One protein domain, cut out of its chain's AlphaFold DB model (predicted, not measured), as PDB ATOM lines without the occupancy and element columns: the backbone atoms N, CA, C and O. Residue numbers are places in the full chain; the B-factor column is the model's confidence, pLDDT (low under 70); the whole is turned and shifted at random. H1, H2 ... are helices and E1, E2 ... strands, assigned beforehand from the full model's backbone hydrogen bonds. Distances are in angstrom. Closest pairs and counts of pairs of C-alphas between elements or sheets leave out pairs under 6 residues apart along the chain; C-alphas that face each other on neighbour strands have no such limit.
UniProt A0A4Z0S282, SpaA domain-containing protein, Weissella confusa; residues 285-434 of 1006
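AT A GLANCE: This is residues 285 to 434 of the 1006 residues of the protein "SpaA domain-containing protein" of Weissella confusa (UniProt A0A4Z0S282). Two strongly twisted sheets make a sandwich, partly face to face, and the helical hairpin H1 and H2 covers the larger sheet on its face away from the smaller one. The larger sheet, E3 E2 E5 E6 E7, curls so that its edges E3 and E7 come near E4 and E8 of the smaller sheet, E4 E1 E8; both sheets are mixed. The printed part has 150 residues with three named helices and eight named strands, in the order E1 E2 H1 H2 E3 E4 H3 E5 E6 E7 E8, class mixed. It is compact, with a radius of gyration of the C-alphas of 15.1 A, and only just elongated, spanning 47 by 31 by 27 A.

IN THESE COORDINATES: Find C-alpha 285 at (565.696, 484.386, 398.983); from there E1 runs 23.4 A to residue 292. E2, residues 303 to 309, covers 19.0 A. H1, residues 311 to 324, begins at C-alpha (549.490, 495.114, 385.976) and covers 19.9 A; H2, residues 336 to 344, covers 12.6 A. Next come E3, residues 349 to 353, E4, residues 359 to 365, 17.1 A, and H3, residues 367 to 370. E5, residues 376 to 383, covers 21.6 A; E6, residues 402 to 405, and E7, residues 421 to 423, are short. E8, residues 428 to 433, ends at C-alpha (576.930, 497.787, 384.131).

HOW THE PARTS SIT: In the larger sheet look at E2, antiparallel to E5, with N 305 and O 380 2.9 A apart, and to E3, with N 306 and O 350 at 2.8 A. E5 and E6 form a hairpin, N 402 to O 379 2.8 A; E6 and E7 are parallel, N 405 to O 422 2.8 A. In the smaller sheet E1 is antiparallel to E4, N 288 to O 360 2.8 A, and parallel to E8, N 429 to O 287 2.9 A. The facing parts of the sheets are 8.7 A centre to centre. H1 and H2 touch at Val 317 and Ile 340, closest C-alphas 5.8 A, at a steep tilt of 39 degrees, opposite ways. Both are on the same face of the larger sheet, at heights of 10.4 A and 8.6 A. H3 only grazes it. H1 has every O i to N i+4 pair within hydrogen-bond range, H2 has 4 of 5, and H3 is too short for one.

THE WHOLE: The C-alphas farthest apart, Val 368 and Asp 391, are 47.8 A apart. The printed part has no cut. The links H1 to H2, E5 to E6 and E6 to E7 are long. Look for pLDDT under 70 at residues 346 to 347, 407 to 420 and 425 to 427.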
ATOM      1  N   LYS A 285     564.436 483.672 399.111       79.94
ATOM      2  CA  LYS A 285     565.696 484.386 398.983       79.94
ATOM      3  C   LYS A 285     566.013 484.554 397.504       79.94
ATOM      4  O   LYS A 285     566.208 483.553 396.814       79.94
ATOM      5  N   VAL A 286     566.107 485.806 397.074       84.00
ATOM      6  CA  VAL A 286     566.547 486.188 395.730       84.00
ATOM      7  C   VAL A 286     567.885 486.895 395.867       84.00
ATOM      8  O   VAL A 286     568.020 487.832 396.657       84.00
ATOM      9  N   ASP A 287     568.879 486.414 395.131       86.25
ATOM     10  CA  ASP A 287     570.210 486.999 395.105       86.25
ATOM     11  C   ASP A 287     570.448 487.684 393.753       86.25
ATOM     12  O   ASP A 287     570.114 487.148 392.700       86.25
ATOM     13  N   VAL A 288     571.058 488.863 393.787       88.38
ATOM     14  CA  VAL A 288     571.589 489.557 392.610       88.38
ATOM     15  C   VAL A 288     573.104 489.552 392.717       88.38
ATOM     16  O   VAL A 288     573.628 489.834 393.801       88.38
ATOM     17  N   THR A 289     573.805 489.234 391.629       88.12
ATOM     18  CA  THR A 289     575.254 489.424 391.544       88.12
ATOM     19  C   THR A 289     575.606 490.445 390.475       88.12
ATOM     20  O   THR A 289     575.074 490.442 389.368       88.12
ATOM     21  N   LYS A 290     576.492 491.360 390.852       88.88
ATOM     22  CA  LYS A 290     576.896 492.517 390.073       88.88
ATOM     23  C   LYS A 290     578.369 492.419 389.731       88.88
ATOM     24  O   LYS A 290     579.215 492.476 390.628       88.88
ATOM     25  N   THR A 291     578.663 492.375 388.441       86.25
ATOM     26  CA  THR A 291     580.021 492.501 387.904       86.25
ATOM     27  C   THR A 291     580.143 493.733 387.005       86.25
ATOM     28  O   THR A 291     579.147 494.334 386.594       86.25
ATOM     29  N   GLY A 292     581.376 494.193 386.781       85.00
ATOM     30  CA  GLY A 292     581.659 495.271 385.832       85.00
ATOM     31  C   GLY A 292     581.813 494.701 384.426       85.00
ATOM     32  O   GLY A 292     582.595 493.769 384.255       85.00
ATOM     33  N   SER A 293     581.136 495.263 383.423       82.69
ATOM     34  CA  SER A 293     581.123 494.669 382.076       82.69
ATOM     35  C   SER A 293     582.484 494.678 381.374       82.69
ATOM     36  O   SER A 293     582.774 493.799 380.572       82.69
ATOM     37  N   LYS A 294     583.384 495.608 381.712       83.12
ATOM     38  CA  LYS A 294     584.772 495.574 381.220       83.12
ATOM     39  C   LYS A 294     585.678 494.632 382.020       83.12
ATOM     40  O   LYS A 294     586.569 494.016 381.438       83.12
ATOM     41  N   SER A 295     585.515 494.557 383.344       77.62
ATOM     42  CA  SER A 295     586.510 493.963 384.255       77.62
ATOM     43  C   SER A 295     586.158 492.574 384.786       77.62
ATOM     44  O   SER A 295     587.034 491.919 385.344       77.62
ATOM     45  N   ASP A 296     584.900 492.141 384.657       77.69
ATOM     46  CA  ASP A 296     584.340 490.925 385.267       77.69
ATOM     47  C   ASP A 296     584.498 490.879 386.809       77.69
ATOM     48  O   ASP A 296     584.277 489.850 387.450       77.69
ATOM     49  N   LEU A 297     584.882 492.003 387.436       85.88
ATOM     50  CA  LEU A 297     585.093 492.106 388.880       85.88
ATOM     51  C   LEU A 297     583.792 492.463 389.606       85.88
ATOM     52  O   LEU A 297     583.024 493.280 389.085       85.88
ATOM     53  N   PRO A 298     583.568 491.933 390.825       90.88
ATOM     54  CA  PRO A 298     582.394 492.267 391.622       90.88
ATOM     55  C   PRO A 298     582.300 493.757 391.964       90.88
ATOM     56  O   PRO A 298     583.308 494.381 392.299       90.88
ATOM     57  N   GLN A 299     581.086 494.311 391.930       92.38
ATOM     58  CA  GLN A 299     580.841 495.746 392.097       92.38
ATOM     59  C   GLN A 299     579.941 496.064 393.299       92.38
ATOM     60  O   GLN A 299     578.847 495.517 393.442       92.38
ATOM     61  N   LYS A 300     580.390 496.984 394.158       93.75
ATOM     62  CA  LYS A 300     579.708 497.392 395.399       93.75
ATOM     63  C   LYS A 300     578.849 498.645 395.187       93.75
ATOM     64  O   LYS A 300     579.170 499.467 394.339       93.75
ATOM     65  N   ASP A 301     577.836 498.826 396.034       94.38
ATOM     66  CA  ASP A 301     577.014 500.038 396.147       94.38
ATOM     67  C   ASP A 301     576.082 500.283 394.939       94.38
ATOM     68  O   ASP A 301     575.649 501.411 394.704       94.38
ATOM     69  N   PHE A 302     575.711 499.217 394.225       95.12
ATOM     70  CA  PHE A 302     574.611 499.203 393.254       95.12
ATOM     71  C   PHE A 302     573.338 498.752 393.954       95.12
ATOM     72  O   PHE A 302     573.345 497.740 394.654       95.12
ATOM     73  N   TYR A 303     572.251 499.501 393.819       96.00
ATOM     74  CA  TYR A 303     571.039 499.283 394.598       96.00
ATOM     75  C   TYR A 303     569.931 498.715 393.736       96.00
ATOM     76  O   TYR A 303     569.545 499.301 392.728       96.00
ATOM     77  N   TYR A 304     569.335 497.635 394.214       95.38
ATOM     78  CA  TYR A 304     568.183 496.997 393.598       95.38
ATOM     79  C   TYR A 304     566.957 497.205 394.473       95.38
ATOM     80  O   TYR A 304     567.056 497.154 395.703       95.38
ATOM     81  N   THR A 305     565.800 497.404 393.848       95.38
ATOM     82  CA  THR A 305     564.521 497.520 394.546       95.38
ATOM     83  C   THR A 305     563.610 496.370 394.151       95.38
ATOM     84  O   THR A 305     563.275 496.219 392.980       95.38
ATOM     85  N   VAL A 306     563.171 495.598 395.146       93.88
ATOM     86  CA  VAL A 306     562.061 494.653 395.020       93.88
ATOM     87  C   VAL A 306     560.781 495.325 395.491       93.88
ATOM     88  O   VAL A 306     560.743 495.914 396.574       93.88
ATOM     89  N   PHE A 307     559.723 495.217 394.695       94.12
ATOM     90  CA  PHE A 307     558.419 495.792 395.003       94.12
ATOM     91  C   PHE A 307     557.269 494.899 394.537       94.12
ATOM     92  O   PHE A 307     557.450 494.007 393.710       94.12
ATOM     93  N   VAL A 308     556.076 495.144 395.083       92.38
ATOM     94  CA  VAL A 308     554.841 494.435 394.716       92.38
ATOM     95  C   VAL A 308     553.945 495.339 393.879       92.38
ATOM     96  O   VAL A 308     553.645 496.459 394.287       92.38
ATOM     97  N   ALA A 309     553.484 494.841 392.733       92.12
ATOM     98  CA  ALA A 309     552.564 495.570 391.862       92.12
ATOM     99  C   ALA A 309     551.565 494.636 391.158       92.12
ATOM    100  O   ALA A 309     551.873 493.478 390.876       92.12
ATOM    101  N   ASP A 310     550.372 495.149 390.860       90.12
ATOM    102  CA  ASP A 310     549.492 494.601 389.816       90.12
ATOM    103  C   ASP A 310     549.865 495.152 388.422       90.12
ATOM    104  O   ASP A 310     550.739 496.014 388.294       90.12
ATOM    105  N   GLU A 311     549.211 494.678 387.357       89.44
ATOM    106  CA  GLU A 311     549.490 495.114 385.976       89.44
ATOM    107  C   GLU A 311     549.332 496.631 385.762       89.44
ATOM    108  O   GLU A 311     550.109 497.246 385.028       89.44
ATOM    109  N   THR A 312     548.347 497.259 386.413       91.75
ATOM    110  CA  THR A 312     548.095 498.703 386.273       91.75
ATOM    111  C   THR A 312     549.171 499.504 387.000       91.75
ATOM    112  O   THR A 312     549.705 500.478 386.469       91.75
ATOM    113  N   GLN A 313     549.522 499.077 388.209       93.12
ATOM    114  CA  GLN A 313     550.603 499.649 389.000       93.12
ATOM    115  C   GLN A 313     551.952 499.510 388.290       93.12
ATOM    116  O   GLN A 313     552.697 500.485 388.227       93.12
ATOM    117  N   LEU A 314     552.241 498.349 387.697       92.88
ATOM    118  CA  LEU A 314     553.458 498.124 386.919       92.88
ATOM    119  C   LEU A 314     553.543 499.075 385.720       92.88
ATOM    120  O   LEU A 314     554.593 499.671 385.488       92.88
ATOM    121  N   ALA A 315     552.445 499.257 384.979       93.69
ATOM    122  CA  ALA A 315     552.400 500.206 383.869       93.69
ATOM    123  C   ALA A 315     552.673 501.648 384.335       93.69
ATOM    124  O   ALA A 315     553.440 502.368 383.693       93.69
ATOM    125  N   ASN A 316     552.115 502.052 385.482       94.88
ATOM    126  CA  ASN A 316     552.379 503.363 386.080       94.88
ATOM    127  C   ASN A 316     553.837 503.515 386.536       94.88
ATOM    128  O   ASN A 316     554.424 504.574 386.337       94.88
ATOM    129  N   VAL A 317     554.438 502.467 387.111       95.19
ATOM    130  CA  VAL A 317     555.860 502.457 387.490       95.19
ATOM    131  C   VAL A 317     556.747 502.606 386.256       95.19
ATOM    132  O   VAL A 317     557.601 503.486 386.246       95.19
ATOM    133  N   LYS A 318     556.510 501.827 385.190       94.56
ATOM    134  CA  LYS A 318     557.258 501.940 383.925       94.56
ATOM    135  C   LYS A 318     557.171 503.355 383.345       94.56
ATOM    136  O   LYS A 318     558.189 503.931 382.977       94.56
ATOM    137  N   ALA A 319     555.973 503.942 383.327       95.69
ATOM    138  CA  ALA A 319     555.775 505.315 382.867       95.69
ATOM    139  C   ALA A 319     556.478 506.351 383.765       95.69
ATOM    140  O   ALA A 319     557.021 507.330 383.260       95.69
ATOM    141  N   ALA A 320     556.489 506.144 385.085       96.06
ATOM    142  CA  ALA A 320     557.161 507.032 386.028       96.06
ATOM    143  C   ALA A 320     558.692 506.951 385.924       96.06
ATOM    144  O   ALA A 320     559.342 507.988 386.011       96.06
ATOM    145  N   ILE A 321     559.259 505.760 385.693       95.38
ATOM    146  CA  ILE A 321     560.694 505.583 385.421       95.38
ATOM    147  C   ILE A 321     561.067 506.291 384.119       95.38
ATOM    148  O   ILE A 321     561.956 507.130 384.142       95.38
ATOM    149  N   ALA A 322     560.331 506.060 383.026       94.25
ATOM    150  CA  ALA A 322     560.580 506.743 381.752       94.25
ATOM    151  C   ALA A 322     560.439 508.278 381.847       94.25
ATOM    152  O   ALA A 322     561.090 509.017 381.118       94.25
ATOM    153  N   ALA A 323     559.585 508.782 382.745       95.69
ATOM    154  CA  ALA A 323     559.466 510.216 383.007       95.69
ATOM    155  C   ALA A 323     560.598 510.769 383.893       95.69
ATOM    156  O   ALA A 323     560.939 511.944 383.773       95.69
ATOM    157  N   ALA A 324     561.139 509.954 384.803       95.62
ATOM    158  CA  ALA A 324     562.272 510.314 385.653       95.62
ATOM    159  C   ALA A 324     563.605 510.254 384.893       95.62
ATOM    160  O   ALA A 324     564.503 511.032 385.199       95.62
ATOM    161  N   LEU A 325     563.689 509.353 383.915       94.75
ATOM    162  CA  LEU A 325     564.839 509.082 383.062       94.75
ATOM    163  C   LEU A 325     564.423 509.189 381.585       94.75
ATOM    164  O   LEU A 325     564.257 508.171 380.914       94.75
ATOM    165  N   PRO A 326     564.151 510.404 381.076       91.50
ATOM    166  CA  PRO A 326     563.907 510.587 379.651       91.50
ATOM    167  C   PRO A 326     565.161 510.244 378.829       91.50
ATOM    168  O   PRO A 326     566.285 510.357 379.317       91.50
ATOM    169  N   GLU A 327     564.967 509.876 377.562       88.56
ATOM    170  CA  GLU A 327     566.055 509.632 376.599       88.56
ATOM    171  C   GLU A 327     567.045 510.813 376.573       88.56
ATOM    172  O   GLU A 327     566.635 511.980 376.632       88.56
ATOM    173  N   GLY A 328     568.345 510.515 376.538       90.06
ATOM    174  CA  GLY A 328     569.419 511.503 376.622       90.06
ATOM    175  C   GLY A 328     569.674 512.106 378.014       90.06
ATOM    176  O   GLY A 328     570.425 513.078 378.116       90.06
ATOM    177  N   SER A 329     569.039 511.613 379.087       92.12
ATOM    178  CA  SER A 329     569.248 512.130 380.449       92.12
ATOM    179  C   SER A 329     570.218 511.291 381.272       92.12
ATOM    180  O   SER A 329     570.342 510.089 381.078       92.12
ATOM    181  N   SER A 330     570.906 511.943 382.212       93.38
ATOM    182  CA  SER A 330     571.792 511.256 383.149       93.38
ATOM    183  C   SER A 330     571.009 510.762 384.365       93.38
ATOM    184  O   SER A 330     570.329 511.544 385.036       93.38
ATOM    185  N   ALA A 331     571.163 509.479 384.685       93.38
ATOM    186  CA  ALA A 331     570.647 508.846 385.890       93.38
ATOM    187  C   ALA A 331     571.577 509.028 387.106       93.38
ATOM    188  O   ALA A 331     571.246 508.567 388.204       93.38
ATOM    189  N   ASN A 332     572.719 509.717 386.963       93.38
ATOM    190  CA  ASN A 332     573.601 509.989 388.094       93.38
ATOM    191  C   ASN A 332     572.827 510.739 389.190       93.38
ATOM    192  O   ASN A 332     572.161 511.746 388.944       93.38
ATOM    193  N   ASN A 333     572.920 510.240 390.424       91.00
ATOM    194  CA  ASN A 333     572.195 510.758 391.586       91.00
ATOM    195  C   ASN A 333     570.650 510.629 391.520       91.00
ATOM    196  O   ASN A 333     569.954 511.223 392.351       91.00
ATOM    197  N   VAL A 334     570.099 509.827 390.603       93.25
ATOM    198  CA  VAL A 334     568.677 509.446 390.596       93.25
ATOM    199  C   VAL A 334     568.452 508.233 391.507       93.25
ATOM    200  O   VAL A 334     569.260 507.309 391.567       93.25
ATOM    201  N   ASP A 335     567.347 508.244 392.257       94.50
ATOM    202  CA  ASP A 335     566.920 507.129 393.109       94.50
ATOM    203  C   ASP A 335     565.505 506.689 392.723       94.50
ATOM    204  O   ASP A 335     564.499 507.266 393.164       94.50
ATOM    205  N   LEU A 336     565.430 505.643 391.898       96.12
ATOM    206  CA  LEU A 336     564.165 505.117 391.397       96.12
ATOM    207  C   LEU A 336     563.322 504.462 392.494       96.12
ATOM    208  O   LEU A 336     562.110 504.347 392.321       96.12
ATOM    209  N   SER A 337     563.893 504.096 393.648       94.81
ATOM    210  CA  SER A 337     563.104 503.511 394.741       94.81
ATOM    211  C   SER A 337     562.036 504.485 395.253       94.81
ATOM    212  O   SER A 337     560.908 504.089 395.555       94.81
ATOM    213  N   THR A 338     562.345 505.786 395.254       93.50
ATOM    214  CA  THR A 338     561.397 506.848 395.622       93.50
ATOM    215  C   THR A 338     560.331 507.081 394.550       93.50
ATOM    216  O   THR A 338     559.166 507.319 394.878       93.50
ATOM    217  N   VAL A 339     560.710 506.953 393.275       94.56
ATOM    218  CA  VAL A 339     559.804 507.050 392.120       94.56
ATOM    219  C   VAL A 339     558.788 505.908 392.159       94.56
ATOM    220  O   VAL A 339     557.583 506.150 392.063       94.56
ATOM    221  N   ILE A 340     559.266 504.681 392.388       95.69
ATOM    222  CA  ILE A 340     558.448 503.473 392.541       95.69
ATOM    223  C   ILE A 340     557.488 503.635 393.727       95.69
ATOM    224  O   ILE A 340     556.274 503.480 393.562       95.69
ATOM    225  N   ALA A 341     557.996 504.035 394.899       93.75
ATOM    226  CA  ALA A 341     557.184 504.259 396.100       93.75
ATOM    227  C   ALA A 341     556.050 505.274 395.886       93.75
ATOM    228  O   ALA A 341     554.965 505.119 396.450       93.75
ATOM    229  N   GLY A 342     556.271 506.286 395.042       92.81
ATOM    230  CA  GLY A 342     555.255 507.269 394.669       92.81
ATOM    231  C   GLY A 342     554.061 506.691 393.898       92.81
ATOM    232  O   GLY A 342     552.966 507.243 394.005       92.81
ATOM    233  N   GLN A 343     554.240 505.588 393.158       93.06
ATOM    234  CA  GLN A 343     553.183 504.983 392.330       93.06
ATOM    235  C   GLN A 343     552.384 503.892 393.048       93.06
ATOM    236  O   GLN A 343     551.184 503.751 392.810       93.06
ATOM    237  N   ILE A 344     553.030 503.116 393.922       89.25
ATOM    238  CA  ILE A 344     552.423 501.922 394.545       89.25
ATOM    239  C   ILE A 344     552.235 502.048 396.066       89.25
ATOM    240  O   ILE A 344     551.588 501.203 396.687       89.25
ATOM    241  N   GLY A 345     552.757 503.117 396.675       78.25
ATOM    242  CA  GLY A 345     552.819 503.276 398.126       78.25
ATOM    243  C   GLY A 345     553.863 502.360 398.779       78.25
ATOM    244  O   GLY A 345     554.529 501.565 398.130       78.25
ATOM    245  N   GLN A 346     554.008 502.443 400.100       69.38
ATOM    246  CA  GLN A 346     555.024 501.684 400.854       69.38
ATOM    247  C   GLN A 346     554.560 500.261 401.242       69.38
ATOM    248  O   GLN A 346     555.086 499.690 402.194       69.38
ATOM    249  N   ASN A 347     553.547 499.697 400.567       64.25
ATOM    250  CA  ASN A 347     552.890 498.458 401.010       64.25
ATOM    251  C   ASN A 347     553.811 497.225 400.950       64.25
ATOM    252  O   ASN A 347     553.650 496.334 401.777       64.25
ATOM    253  N   PHE A 348     554.810 497.214 400.062       80.56
ATOM    254  CA  PHE A 348     556.010 496.384 400.190       80.56
ATOM    255  C   PHE A 348     557.095 496.874 399.222       80.56
ATOM    256  O   PHE A 348     556.946 496.744 398.007       80.56
ATOM    257  N   ILE A 349     558.178 497.439 399.761       88.25
ATOM    258  CA  ILE A 349     559.367 497.855 399.007       88.25
ATOM    259  C   ILE A 349     560.596 497.483 399.832       88.25
ATOM    260  O   ILE A 349     560.707 497.865 400.999       88.25
ATOM    261  N   GLN A 350     561.525 496.752 399.224       93.19
ATOM    262  CA  GLN A 350     562.826 496.447 399.800       93.19
ATOM    263  C   GLN A 350     563.905 496.941 398.843       93.19
ATOM    264  O   GLN A 350     563.922 496.539 397.687       93.19
ATOM    265  N   THR A 351     564.816 497.779 399.331       94.94
ATOM    266  CA  THR A 351     565.972 498.244 398.557       94.94
ATOM    267  C   THR A 351     567.249 497.743 399.214       94.94
ATOM    268  O   THR A 351     567.439 497.934 400.416       94.94
ATOM    269  N   VAL A 352     568.113 497.086 398.442       95.88
ATOM    270  CA  VAL A 352     569.364 496.489 398.930       95.88
ATOM    271  C   VAL A 352     570.503 496.877 397.997       95.88
ATOM    272  O   VAL A 352     570.388 496.729 396.784       95.88
ATOM    273  N   GLY A 353     571.593 497.379 398.578       95.50
ATOM    274  CA  GLY A 353     572.842 497.661 397.873       95.50
ATOM    275  C   GLY A 353     573.742 496.431 397.800       95.50
ATOM    276  O   GLY A 353     573.763 495.629 398.737       95.50
ATOM    277  N   THR A 354     574.509 496.295 396.722       96.56
ATOM    278  CA  THR A 354     575.513 495.241 396.583       96.56
ATOM    279  C   THR A 354     576.658 495.433 397.575       96.56
ATOM    280  O   THR A 354     577.128 496.549 397.819       96.56
ATOM    281  N   ASP A 355     577.117 494.332 398.164       94.88
ATOM    282  CA  ASP A 355     578.265 494.312 399.068       94.88
ATOM    283  C   ASP A 355     579.613 494.231 398.315       94.88
ATOM    284  O   ASP A 355     579.683 494.308 397.090       94.88
ATOM    285  N   THR A 356     580.724 494.087 399.043       93.88
ATOM    286  CA  THR A 356     582.077 493.980 398.453       93.88
ATOM    287  C   THR A 356     582.283 492.738 397.584       93.88
ATOM    288  O   THR A 356     583.298 492.638 396.905       93.88
ATOM    289  N   THR A 357     581.370 491.769 397.645       92.56
ATOM    290  CA  THR A 357     581.358 490.577 396.788       92.56
ATOM    291  C   THR A 357     580.443 490.749 395.579       92.56
ATOM    292  O   THR A 357     580.221 489.789 394.847       92.56
ATOM    293  N   GLY A 358     579.924 491.961 395.359       92.19
ATOM    294  CA  GLY A 358     579.001 492.267 394.276       92.19
ATOM    295  C   GLY A 358     577.590 491.752 394.516       92.19
ATOM    296  O   GLY A 358     576.820 491.665 393.571       92.19
ATOM    297  N   LYS A 359     577.229 491.377 395.749       93.19
ATOM    298  CA  LYS A 359     575.978 490.665 396.015       93.19
ATOM    299  C   LYS A 359     574.948 491.530 396.730       93.19
ATOM    300  O   LYS A 359     575.256 492.122 397.761       93.19
ATOM    301  N   ALA A 360     573.714 491.539 396.229       93.94
ATOM    302  CA  ALA A 360     572.541 492.046 396.941       93.94
ATOM    303  C   ALA A 360     571.579 490.883 397.228       93.94
ATOM    304  O   ALA A 360     571.208 490.139 396.324       93.94
ATOM    305  N   SER A 361     571.190 490.702 398.493       91.69
ATOM    306  CA  SER A 361     570.311 489.605 398.919       91.69
ATOM    307  C   SER A 361     568.985 490.134 399.448       91.69
ATOM    308  O   SER A 361     568.944 490.853 400.447       91.69
ATOM    309  N   PHE A 362     567.896 489.697 398.823       90.94
ATOM    310  CA  PHE A 362     566.531 489.936 399.270       90.94
ATOM    311  C   PHE A 362     566.051 488.707 400.031       90.94
ATOM    312  O   PHE A 362     566.019 487.606 399.488       90.94
ATOM    313  N   THR A 363     565.712 488.878 401.306       86.69
ATOM    314  CA  THR A 363     565.252 487.796 402.189       86.69
ATOM    315  C   THR A 363     563.926 488.161 402.825       86.69
ATOM    316  O   THR A 363     563.715 489.328 403.157       86.69
ATOM    317  N   GLY A 364     563.088 487.164 403.106       81.44
ATOM    318  CA  GLY A 364     561.809 487.399 403.781       81.44
ATOM    319  C   GLY A 364     560.722 487.911 402.838       81.44
ATOM    320  O   GLY A 364     559.763 488.536 403.293       81.44
ATOM    321  N   LEU A 365     560.872 487.652 401.535       85.31
ATOM    322  CA  LEU A 365     559.765 487.767 400.595       85.31
ATOM    323  C   LEU A 365     558.747 486.686 400.984       85.31
ATOM    324  O   LEU A 365     559.111 485.515 401.094       85.31
ATOM    325  N   ASP A 366     557.512 487.092 401.258       83.81
ATOM    326  CA  ASP A 366     556.436 486.248 401.787       83.81
ATOM    327  C   ASP A 366     555.177 486.413 400.920       83.81
ATOM    328  O   ASP A 366     554.472 487.423 401.042       83.81
ATOM    329  N   PRO A 367     554.855 485.436 400.056       79.56
ATOM    330  CA  PRO A 367     553.817 485.610 399.052       79.56
ATOM    331  C   PRO A 367     552.413 485.533 399.664       79.56
ATOM    332  O   PRO A 367     551.436 485.982 399.065       79.56
ATOM    333  N   VAL A 368     552.291 484.991 400.878       79.12
ATOM    334  CA  VAL A 368     551.015 484.850 401.573       79.12
ATOM    335  C   VAL A 368     550.630 486.171 402.224       79.12
ATOM    336  O   VAL A 368     549.473 486.580 402.121       79.12
ATOM    337  N   THR A 369     551.589 486.849 402.861       78.38
ATOM    338  CA  THR A 369     551.323 488.083 403.617       78.38
ATOM    339  C   THR A 369     551.530 489.367 402.815       78.38
ATOM    340  O   THR A 369     550.941 490.387 403.172       78.38
ATOM    341  N   GLN A 370     552.324 489.343 401.739       82.69
ATOM    342  CA  GLN A 370     552.700 490.554 400.996       82.69
ATOM    343  C   GLN A 370     551.977 490.703 399.648       82.69
ATOM    344  O   GLN A 370     551.855 491.827 399.165       82.69
ATOM    345  N   LEU A 371     551.481 489.615 399.042       81.69
ATOM    346  CA  LEU A 371     550.781 489.677 397.753       81.69
ATOM    347  C   LEU A 371     549.257 489.683 397.909       81.69
ATOM    348  O   LEU A 371     548.652 488.777 398.498       81.69
ATOM    349  N   GLY A 372     548.621 490.681 397.301       77.62
ATOM    350  CA  GLY A 372     547.192 490.717 397.014       77.62
ATOM    351  C   GLY A 372     546.819 489.940 395.746       77.62
ATOM    352  O   GLY A 372     547.664 489.378 395.049       77.62
ATOM    353  N   ALA A 373     545.523 489.898 395.434       73.88
ATOM    354  CA  ALA A 373     545.032 489.244 394.222       73.88
ATOM    355  C   ALA A 373     545.573 489.939 392.957       73.88
ATOM    356  O   ALA A 373     545.439 491.154 392.822       73.88
ATOM    357  N   GLY A 374     546.159 489.167 392.037       77.12
ATOM    358  CA  GLY A 374     546.708 489.677 390.772       77.12
ATOM    359  C   GLY A 374     548.036 490.436 390.892       77.12
ATOM    360  O   GLY A 374     548.485 491.012 389.906       77.12
ATOM    361  N   GLN A 375     548.660 490.455 392.073       86.31
ATOM    362  CA  GLN A 375     549.952 491.105 392.283       86.31
ATOM    363  C   GLN A 375     551.119 490.129 392.118       86.31
ATOM    364  O   GLN A 375     550.988 488.926 392.340       86.31
ATOM    365  N   SER A 376     552.282 490.657 391.745       86.69
ATOM    366  CA  SER A 376     553.545 489.918 391.646       86.69
ATOM    367  C   SER A 376     554.695 490.738 392.218       86.69
ATOM    368  O   SER A 376     554.581 491.957 392.377       86.69
ATOM    369  N   TYR A 377     555.804 490.063 392.515       89.38
ATOM    370  CA  TYR A 377     557.059 490.728 392.831       89.38
ATOM    371  C   TYR A 377     557.791 491.119 391.552       89.38
ATOM    372  O   TYR A 377     557.878 490.337 390.604       89.38
ATOM    373  N   TYR A 378     558.378 492.305 391.583       90.69
ATOM    374  CA  TYR A 378     559.247 492.816 390.539       90.69
ATOM    375  C   TYR A 378     560.554 493.291 391.152       90.69
ATOM    376  O   TYR A 378     560.567 493.749 392.295       90.69
ATOM    377  N   ILE A 379     561.635 493.188 390.390       91.44
ATOM    378  CA  ILE A 379     562.962 493.673 390.756       91.44
ATOM    379  C   ILE A 379     563.503 494.575 389.651       91.44
ATOM    380  O   ILE A 379     563.260 494.335 388.471       91.44
ATOM    381  N   VAL A 380     564.209 495.633 390.037       92.38
ATOM    382  CA  VAL A 380     564.817 496.593 389.112       92.38
ATOM    383  C   VAL A 380     566.091 497.166 389.723       92.38
ATOM    384  O   VAL A 380     566.165 497.327 390.949       92.38
ATOM    385  N   GLU A 381     567.093 497.477 388.898       94.00
ATOM    386  CA  GLU A 381     568.207 498.310 389.346       94.00
ATOM    387  C   GLU A 381     567.690 499.729 389.572       94.00
ATOM    388  O   GLU A 381     567.146 500.384 388.690       94.00
ATOM    389  N   SER A 382     567.790 500.189 390.809       95.62
ATOM    390  CA  SER A 382     567.137 501.416 391.260       95.62
ATOM    391  C   SER A 382     568.080 502.610 391.346       95.62
ATOM    392  O   SER A 382     567.606 503.748 391.361       95.62
ATOM    393  N   LYS A 383     569.389 502.349 391.464       95.19
ATOM    394  CA  LYS A 383     570.422 503.368 391.643       95.19
ATOM    395  C   LYS A 383     571.830 502.784 391.491       95.19
ATOM    396  O   LYS A 383     572.147 501.763 392.105       95.19
ATOM    397  N   THR A 384     572.691 503.496 390.771       94.62
ATOM    398  CA  THR A 384     574.137 503.238 390.676       94.62
ATOM    399  C   THR A 384     574.929 504.080 391.698       94.62
ATOM    400  O   THR A 384     574.377 505.005 392.316       94.62
ATOM    401  N   PRO A 385     576.216 503.768 391.953       93.56
ATOM    402  CA  PRO A 385     577.082 504.615 392.769       93.56
ATOM    403  C   PRO A 385     577.134 506.057 392.245       93.56
ATOM    404  O   PRO A 385     577.358 506.288 391.063       93.56
ATOM    405  N   VAL A 386     576.946 507.032 393.142       92.12
ATOM    406  CA  VAL A 386     576.921 508.455 392.770       92.12
ATOM    407  C   VAL A 386     578.337 508.974 392.562       92.12
ATOM    408  O   VAL A 386     579.181 508.852 393.454       92.12
ATOM    409  N   VAL A 387     578.554 509.636 391.429       92.75
ATOM    410  CA  VAL A 387     579.792 510.358 391.125       92.75
ATOM    411  C   VAL A 387     579.552 511.849 391.363       92.75
ATOM    412  O   VAL A 387     578.565 512.413 390.895       92.75
ATOM    413  N   ALA A 388     580.401 512.471 392.187       91.38
ATOM    414  CA  ALA A 388     580.205 513.851 392.643       91.38
ATOM    415  C   ALA A 388     580.733 514.901 391.658       91.38
ATOM    416  O   ALA A 388     580.257 516.036 391.674       91.38
ATOM    417  N   ASP A 389     581.732 514.534 390.858       89.19
ATOM    418  CA  ASP A 389     582.272 515.380 389.804       89.19
ATOM    419  C   ASP A 389     581.446 515.174 388.531       89.19
ATOM    420  O   ASP A 389     581.191 514.042 388.136       89.19
ATOM    421  N   ALA A 390     580.993 516.267 387.923       79.06
ATOM    422  CA  ALA A 390     580.184 516.218 386.710       79.06
ATOM    423  C   ALA A 390     581.021 515.934 385.449       79.06
ATOM    424  O   ALA A 390     580.444 515.659 384.401       79.06
ATOM    425  N   ASP A 391     582.354 516.025 385.547       82.50
ATOM    426  CA  ASP A 391     583.304 515.710 384.470       82.50
ATOM    427  C   ASP A 391     583.928 514.304 384.608       82.50
ATOM    428  O   ASP A 391     584.827 513.938 383.843       82.50
ATOM    429  N   GLU A 392     583.479 513.512 385.586       92.00
ATOM    430  CA  GLU A 392     583.848 512.103 385.732       92.00
ATOM    431  C   GLU A 392     582.696 511.203 385.264       92.00
ATOM    432  O   GLU A 392     581.531 511.491 385.568       92.00
ATOM    433  N   PRO A 393     582.996 510.096 384.568       94.94
ATOM    434  CA  PRO A 393     581.979 509.165 384.115       94.94
ATOM    435  C   PRO A 393     581.366 508.409 385.294       94.94
ATOM    436  O   PRO A 393     581.971 508.233 386.355       94.94
ATOM    437  N   HIS A 394     580.161 507.895 385.084       94.38
ATOM    438  CA  HIS A 394     579.429 507.065 386.035       94.38
ATOM    439  C   HIS A 394     578.966 505.773 385.372       94.38
ATOM    440  O   HIS A 394     578.978 505.624 384.152       94.38
ATOM    441  N   TYR A 395     578.564 504.809 386.193       93.88
ATOM    442  CA  TYR A 395     577.978 503.578 385.681       93.88
ATOM    443  C   TYR A 395     576.591 503.848 385.112       93.88
ATOM    444  O   TYR A 395     575.732 504.347 385.843       93.88
ATOM    445  N   LEU A 396     576.372 503.434 383.866       93.19
ATOM    446  CA  LEU A 396     575.067 503.462 383.219       93.19
ATOM    447  C   LEU A 396     574.086 502.593 384.002       93.19
ATOM    448  O   LEU A 396     574.365 501.417 384.243       93.19
ATOM    449  N   LEU A 397     572.969 503.175 384.430       93.38
ATOM    450  CA  LEU A 397     571.882 502.458 385.098       93.38
ATOM    451  C   LEU A 397     571.119 501.568 384.101       93.38
ATOM    452  O   LEU A 397     570.743 502.041 383.030       93.38
ATOM    453  N   ASP A 398     570.813 500.321 384.469       89.06
ATOM    454  CA  ASP A 398     569.868 499.470 383.733       89.06
ATOM    455  C   ASP A 398     568.561 499.301 384.526       89.06
ATOM    456  O   ASP A 398     568.394 498.400 385.351       89.06
ATOM    457  N   ALA A 399     567.593 500.179 384.256       91.50
ATOM    458  CA  ALA A 399     566.299 500.182 384.933       91.50
ATOM    459  C   ALA A 399     565.281 499.186 384.332       91.50
ATOM    460  O   ALA A 399     564.064 499.367 384.487       91.50
ATOM    461  N   THR A 400     565.743 498.118 383.673       88.25
ATOM    462  CA  THR A 400     564.869 497.053 383.175       88.25
ATOM    463  C   THR A 400     564.191 496.319 384.339       88.25
ATOM    464  O   THR A 400     564.836 495.747 385.221       88.25
ATOM    465  N   ILE A 401     562.854 496.322 384.350       89.31
ATOM    466  CA  ILE A 401     562.054 495.673 385.399       89.31
ATOM    467  C   ILE A 401     561.859 494.191 385.081       89.31
ATOM    468  O   ILE A 401     561.208 493.858 384.089       89.31
ATOM    469  N   GLN A 402     562.292 493.328 385.999       85.19
ATOM    470  CA  GLN A 402     562.132 491.878 385.913       85.19
ATOM    471  C   GLN A 402     561.027 491.374 386.838       85.19
ATOM    472  O   GLN A 402     560.878 491.864 387.959       85.19
ATOM    473  N   GLN A 403     560.258 490.374 386.399       86.31
ATOM    474  CA  GLN A 403     559.279 489.700 387.254       86.31
ATOM    475  C   GLN A 403     559.959 488.567 388.032       86.31
ATOM    476  O   GLN A 403     560.709 487.769 387.469       86.31
ATOM    477  N   ILE A 404     559.674 488.456 389.329       83.44
ATOM    478  CA  ILE A 404     560.081 487.294 390.125       83.44
ATOM    479  C   ILE A 404     558.963 486.252 390.035       83.44
ATOM    480  O   ILE A 404     557.813 486.538 390.376       83.44
ATOM    481  N   VAL A 405     559.293 485.050 389.565       77.31
ATOM    482  CA  VAL A 405     558.336 483.964 389.322       77.31
ATOM    483  C   VAL A 405     558.537 482.811 390.290       77.31
ATOM    484  O   VAL A 405     559.657 482.460 390.642       77.31
ATOM    485  N   PHE A 406     557.441 482.169 390.674       72.94
ATOM    486  CA  PHE A 406     557.407 481.073 391.649       72.94
ATOM    487  C   PHE A 406     557.815 479.703 391.082       72.94
ATOM    488  O   PHE A 406     557.546 478.677 391.700       72.94
ATOM    489  N   ASP A 407     558.465 479.674 389.916       64.44
ATOM    490  CA  ASP A 407     558.972 478.433 389.342       64.44
ATOM    491  C   ASP A 407     560.212 477.963 390.122       64.44
ATOM    492  O   ASP A 407     561.189 478.697 390.264       64.44
ATOM    493  N   ASN A 408     560.164 476.722 390.614       52.75
ATOM    494  CA  ASN A 408     561.263 476.048 391.314       52.75
ATOM    495  C   ASN A 408     562.363 475.552 390.351       52.75
ATOM    496  O   ASN A 408     563.224 474.767 390.751       52.75
ATOM    497  N   SER A 409     562.320 475.925 389.068       54.31
ATOM    498  CA  SER A 409     563.418 475.652 388.150       54.31
ATOM    499  C   SER A 409     564.595 476.587 388.464       54.31
ATOM    500  O   SER A 409     564.534 477.794 388.258       54.31
ATOM    501  N   ASP A 410     565.706 476.022 388.950       49.41
ATOM    502  CA  ASP A 410     566.980 476.727 389.217       49.41
ATOM    503  C   ASP A 410     567.639 477.321 387.944       49.41
ATOM    504  O   ASP A 410     568.808 477.707 387.951       49.41
ATOM    505  N   THR A 411     566.936 477.362 386.809       49.34
ATOM    506  CA  THR A 411     567.470 477.814 385.524       49.34
ATOM    507  C   THR A 411     566.918 479.189 385.182       49.34
ATOM    508  O   THR A 411     565.739 479.312 384.869       49.34
ATOM    509  N   THR A 412     567.776 480.209 385.185       50.41
ATOM    510  CA  THR A 412     567.505 481.508 384.562       50.41
ATOM    511  C   THR A 412     567.603 481.358 383.036       50.41
ATOM    512  O   THR A 412     568.692 481.108 382.514       50.41
ATOM    513  N   PRO A 413     566.491 481.422 382.275       47.75
ATOM    514  CA  PRO A 413     566.576 481.439 380.819       47.75
ATOM    515  C   PRO A 413     567.247 482.736 380.339       47.75
ATOM    516  O   PRO A 413     567.166 483.769 381.002       47.75
ATOM    517  N   ALA A 414     567.905 482.676 379.176       43.47
ATOM    518  CA  ALA A 414     568.475 483.856 378.531       43.47
ATOM    519  C   ALA A 414     567.386 484.911 378.285       43.47
ATOM    520  O   ALA A 414     566.273 484.572 377.871       43.47
ATOM    521  N   LEU A 415     567.727 486.173 378.552       46.78
ATOM    522  CA  LEU A 415     566.835 487.321 378.420       46.78
ATOM    523  C   LEU A 415     566.259 487.382 376.999       46.78
ATOM    524  O   LEU A 415     566.991 487.291 376.014       46.78
ATOM    525  N   THR A 416     564.942 487.548 376.895       38.78
ATOM    526  CA  THR A 416     564.282 487.932 375.643       38.78
ATOM    527  C   THR A 416     563.450 489.187 375.899       38.78
ATOM    528  O   THR A 416     563.018 489.384 377.035       38.78
ATOM    529  N   PRO A 417     563.194 490.025 374.880       37.06
ATOM    530  CA  PRO A 417     562.448 491.276 375.049       37.06
ATOM    531  C   PRO A 417     561.040 491.128 375.652       37.06
ATOM    532  O   PRO A 417     560.491 492.112 376.146       37.06
ATOM    533  N   ASP A 418     560.463 489.919 375.629       38.91
ATOM    534  CA  ASP A 418     559.053 489.674 375.953       38.91
ATOM    535  C   ASP A 418     558.810 488.900 377.266       38.91
ATOM    536  O   ASP A 418     557.667 488.824 377.705       38.91
ATOM    537  N   ASP A 419     559.839 488.356 377.926       52.53
ATOM    538  CA  ASP A 419     559.689 487.617 379.190       52.53
ATOM    539  C   ASP A 419     560.988 487.646 380.004       52.53
ATOM    540  O   ASP A 419     562.018 487.127 379.561       52.53
ATOM    541  N   VAL A 420     560.926 488.174 381.233       61.91
ATOM    542  CA  VAL A 420     562.046 488.102 382.177       61.91
ATOM    543  C   VAL A 420     561.593 487.596 383.532       61.91
ATOM    544  O   VAL A 420     560.668 488.123 384.151       61.91
ATOM    545  N   LYS A 421     562.255 486.525 383.963       70.69
ATOM    546  CA  LYS A 421     561.845 485.697 385.086       70.69
ATOM    547  C   LYS A 421     563.038 485.435 385.985       70.69
ATOM    548  O   LYS A 421     564.009 484.811 385.563       70.69
ATOM    549  N   VAL A 422     562.943 485.889 387.229       73.69
ATOM    550  CA  VAL A 422     563.881 485.527 388.296       73.69
ATOM    551  C   VAL A 422     563.205 484.477 389.179       73.69
ATOM    552  O   VAL A 422     562.106 484.744 389.667       73.69
ATOM    553  N   PRO A 423     563.801 483.290 389.394       74.00
ATOM    554  CA  PRO A 423     563.218 482.283 390.274       74.00
ATOM    555  C   PRO A 423     563.051 482.813 391.701       74.00
ATOM    556  O   PRO A 423     563.959 483.422 392.267       74.00
ATOM    557  N   TYR A 424     561.889 482.552 392.293       72.19
ATOM    558  CA  TYR A 424     561.513 483.002 393.631       72.19
ATOM    559  C   TYR A 424     562.420 482.421 394.724       72.19
ATOM    560  O   TYR A 424     562.707 483.088 395.717       72.19
ATOM    561  N   SER A 425     562.926 481.199 394.542       68.38
ATOM    562  CA  SER A 425     563.858 480.557 395.474       68.38
ATOM    563  C   SER A 425     565.095 480.033 394.758       68.38
ATOM    564  O   SER A 425     564.961 479.328 393.767       68.38
ATOM    565  N   GLY A 426     566.287 480.337 395.284       62.50
ATOM    566  CA  GLY A 426     567.557 479.786 394.785       62.50
ATOM    567  C   GLY A 426     568.125 480.483 393.542       62.50
ATOM    568  O   GLY A 426     569.303 480.305 393.239       62.50
ATOM    569  N   GLY A 427     567.332 481.332 392.880       64.62
ATOM    570  CA  GLY A 427     567.745 482.092 391.705       64.62
ATOM    571  C   GLY A 427     568.825 483.135 392.003       64.62
ATOM    572  O   GLY A 427     568.774 483.839 393.016       64.62
ATOM    573  N   THR A 428     569.789 483.242 391.085       71.00
ATOM    574  CA  THR A 428     570.753 484.347 391.024       71.00
ATOM    575  C   THR A 428     570.505 485.146 389.748       71.00
ATOM    576  O   THR A 428     570.439 484.562 388.668       71.00
ATOM    577  N   TRP A 429     570.339 486.462 389.873       76.75
ATOM    578  CA  TRP A 429     570.292 487.377 388.732       76.75
ATOM    579  C   TRP A 429     571.673 488.005 388.531       76.75
ATOM    580  O   TRP A 429     572.110 488.801 389.364       76.75
ATOM    581  N   ASP A 430     572.362 487.612 387.460       75.62
ATOM    582  CA  ASP A 430     573.675 488.146 387.094       75.62
ATOM    583  C   ASP A 430     573.498 489.367 386.188       75.62
ATOM    584  O   ASP A 430     572.811 489.298 385.167       75.62
ATOM    585  N   VAL A 431     574.096 490.491 386.580       81.88
ATOM    586  CA  VAL A 431     573.905 491.792 385.928       81.88
ATOM    587  C   VAL A 431     575.205 492.566 385.820       81.88
ATOM    588  O   VAL A 431     575.982 492.685 386.775       81.88
ATOM    589  N   ASN A 432     575.397 493.197 384.669       84.75
ATOM    590  CA  ASN A 432     576.573 493.990 384.342       84.75
ATOM    591  C   ASN A 432     576.185 495.446 384.097       84.75
ATOM    592  O   ASN A 432     575.079 495.712 383.664       84.75
ATOM    593  N   ASN A 433     577.074 496.372 384.465       87.94
ATOM    594  CA  ASN A 433     576.930 497.787 384.131       87.94
ATOM    595  C   ASN A 433     578.264 498.245 383.574       87.94
ATOM    596  O   ASN A 433     579.336 497.806 384.022       87.94
ATOM    597  N   TYR A 434     578.159 499.174 382.644       92.25
ATOM    598  CA  TYR A 434     579.283 499.802 381.996       92.25
ATOM    599  C   TYR A 434     579.502 501.203 382.548       92.25
ATOM    600  O   TYR A 434     578.552 501.946 382.775       92.25
TER     601      TYR A 434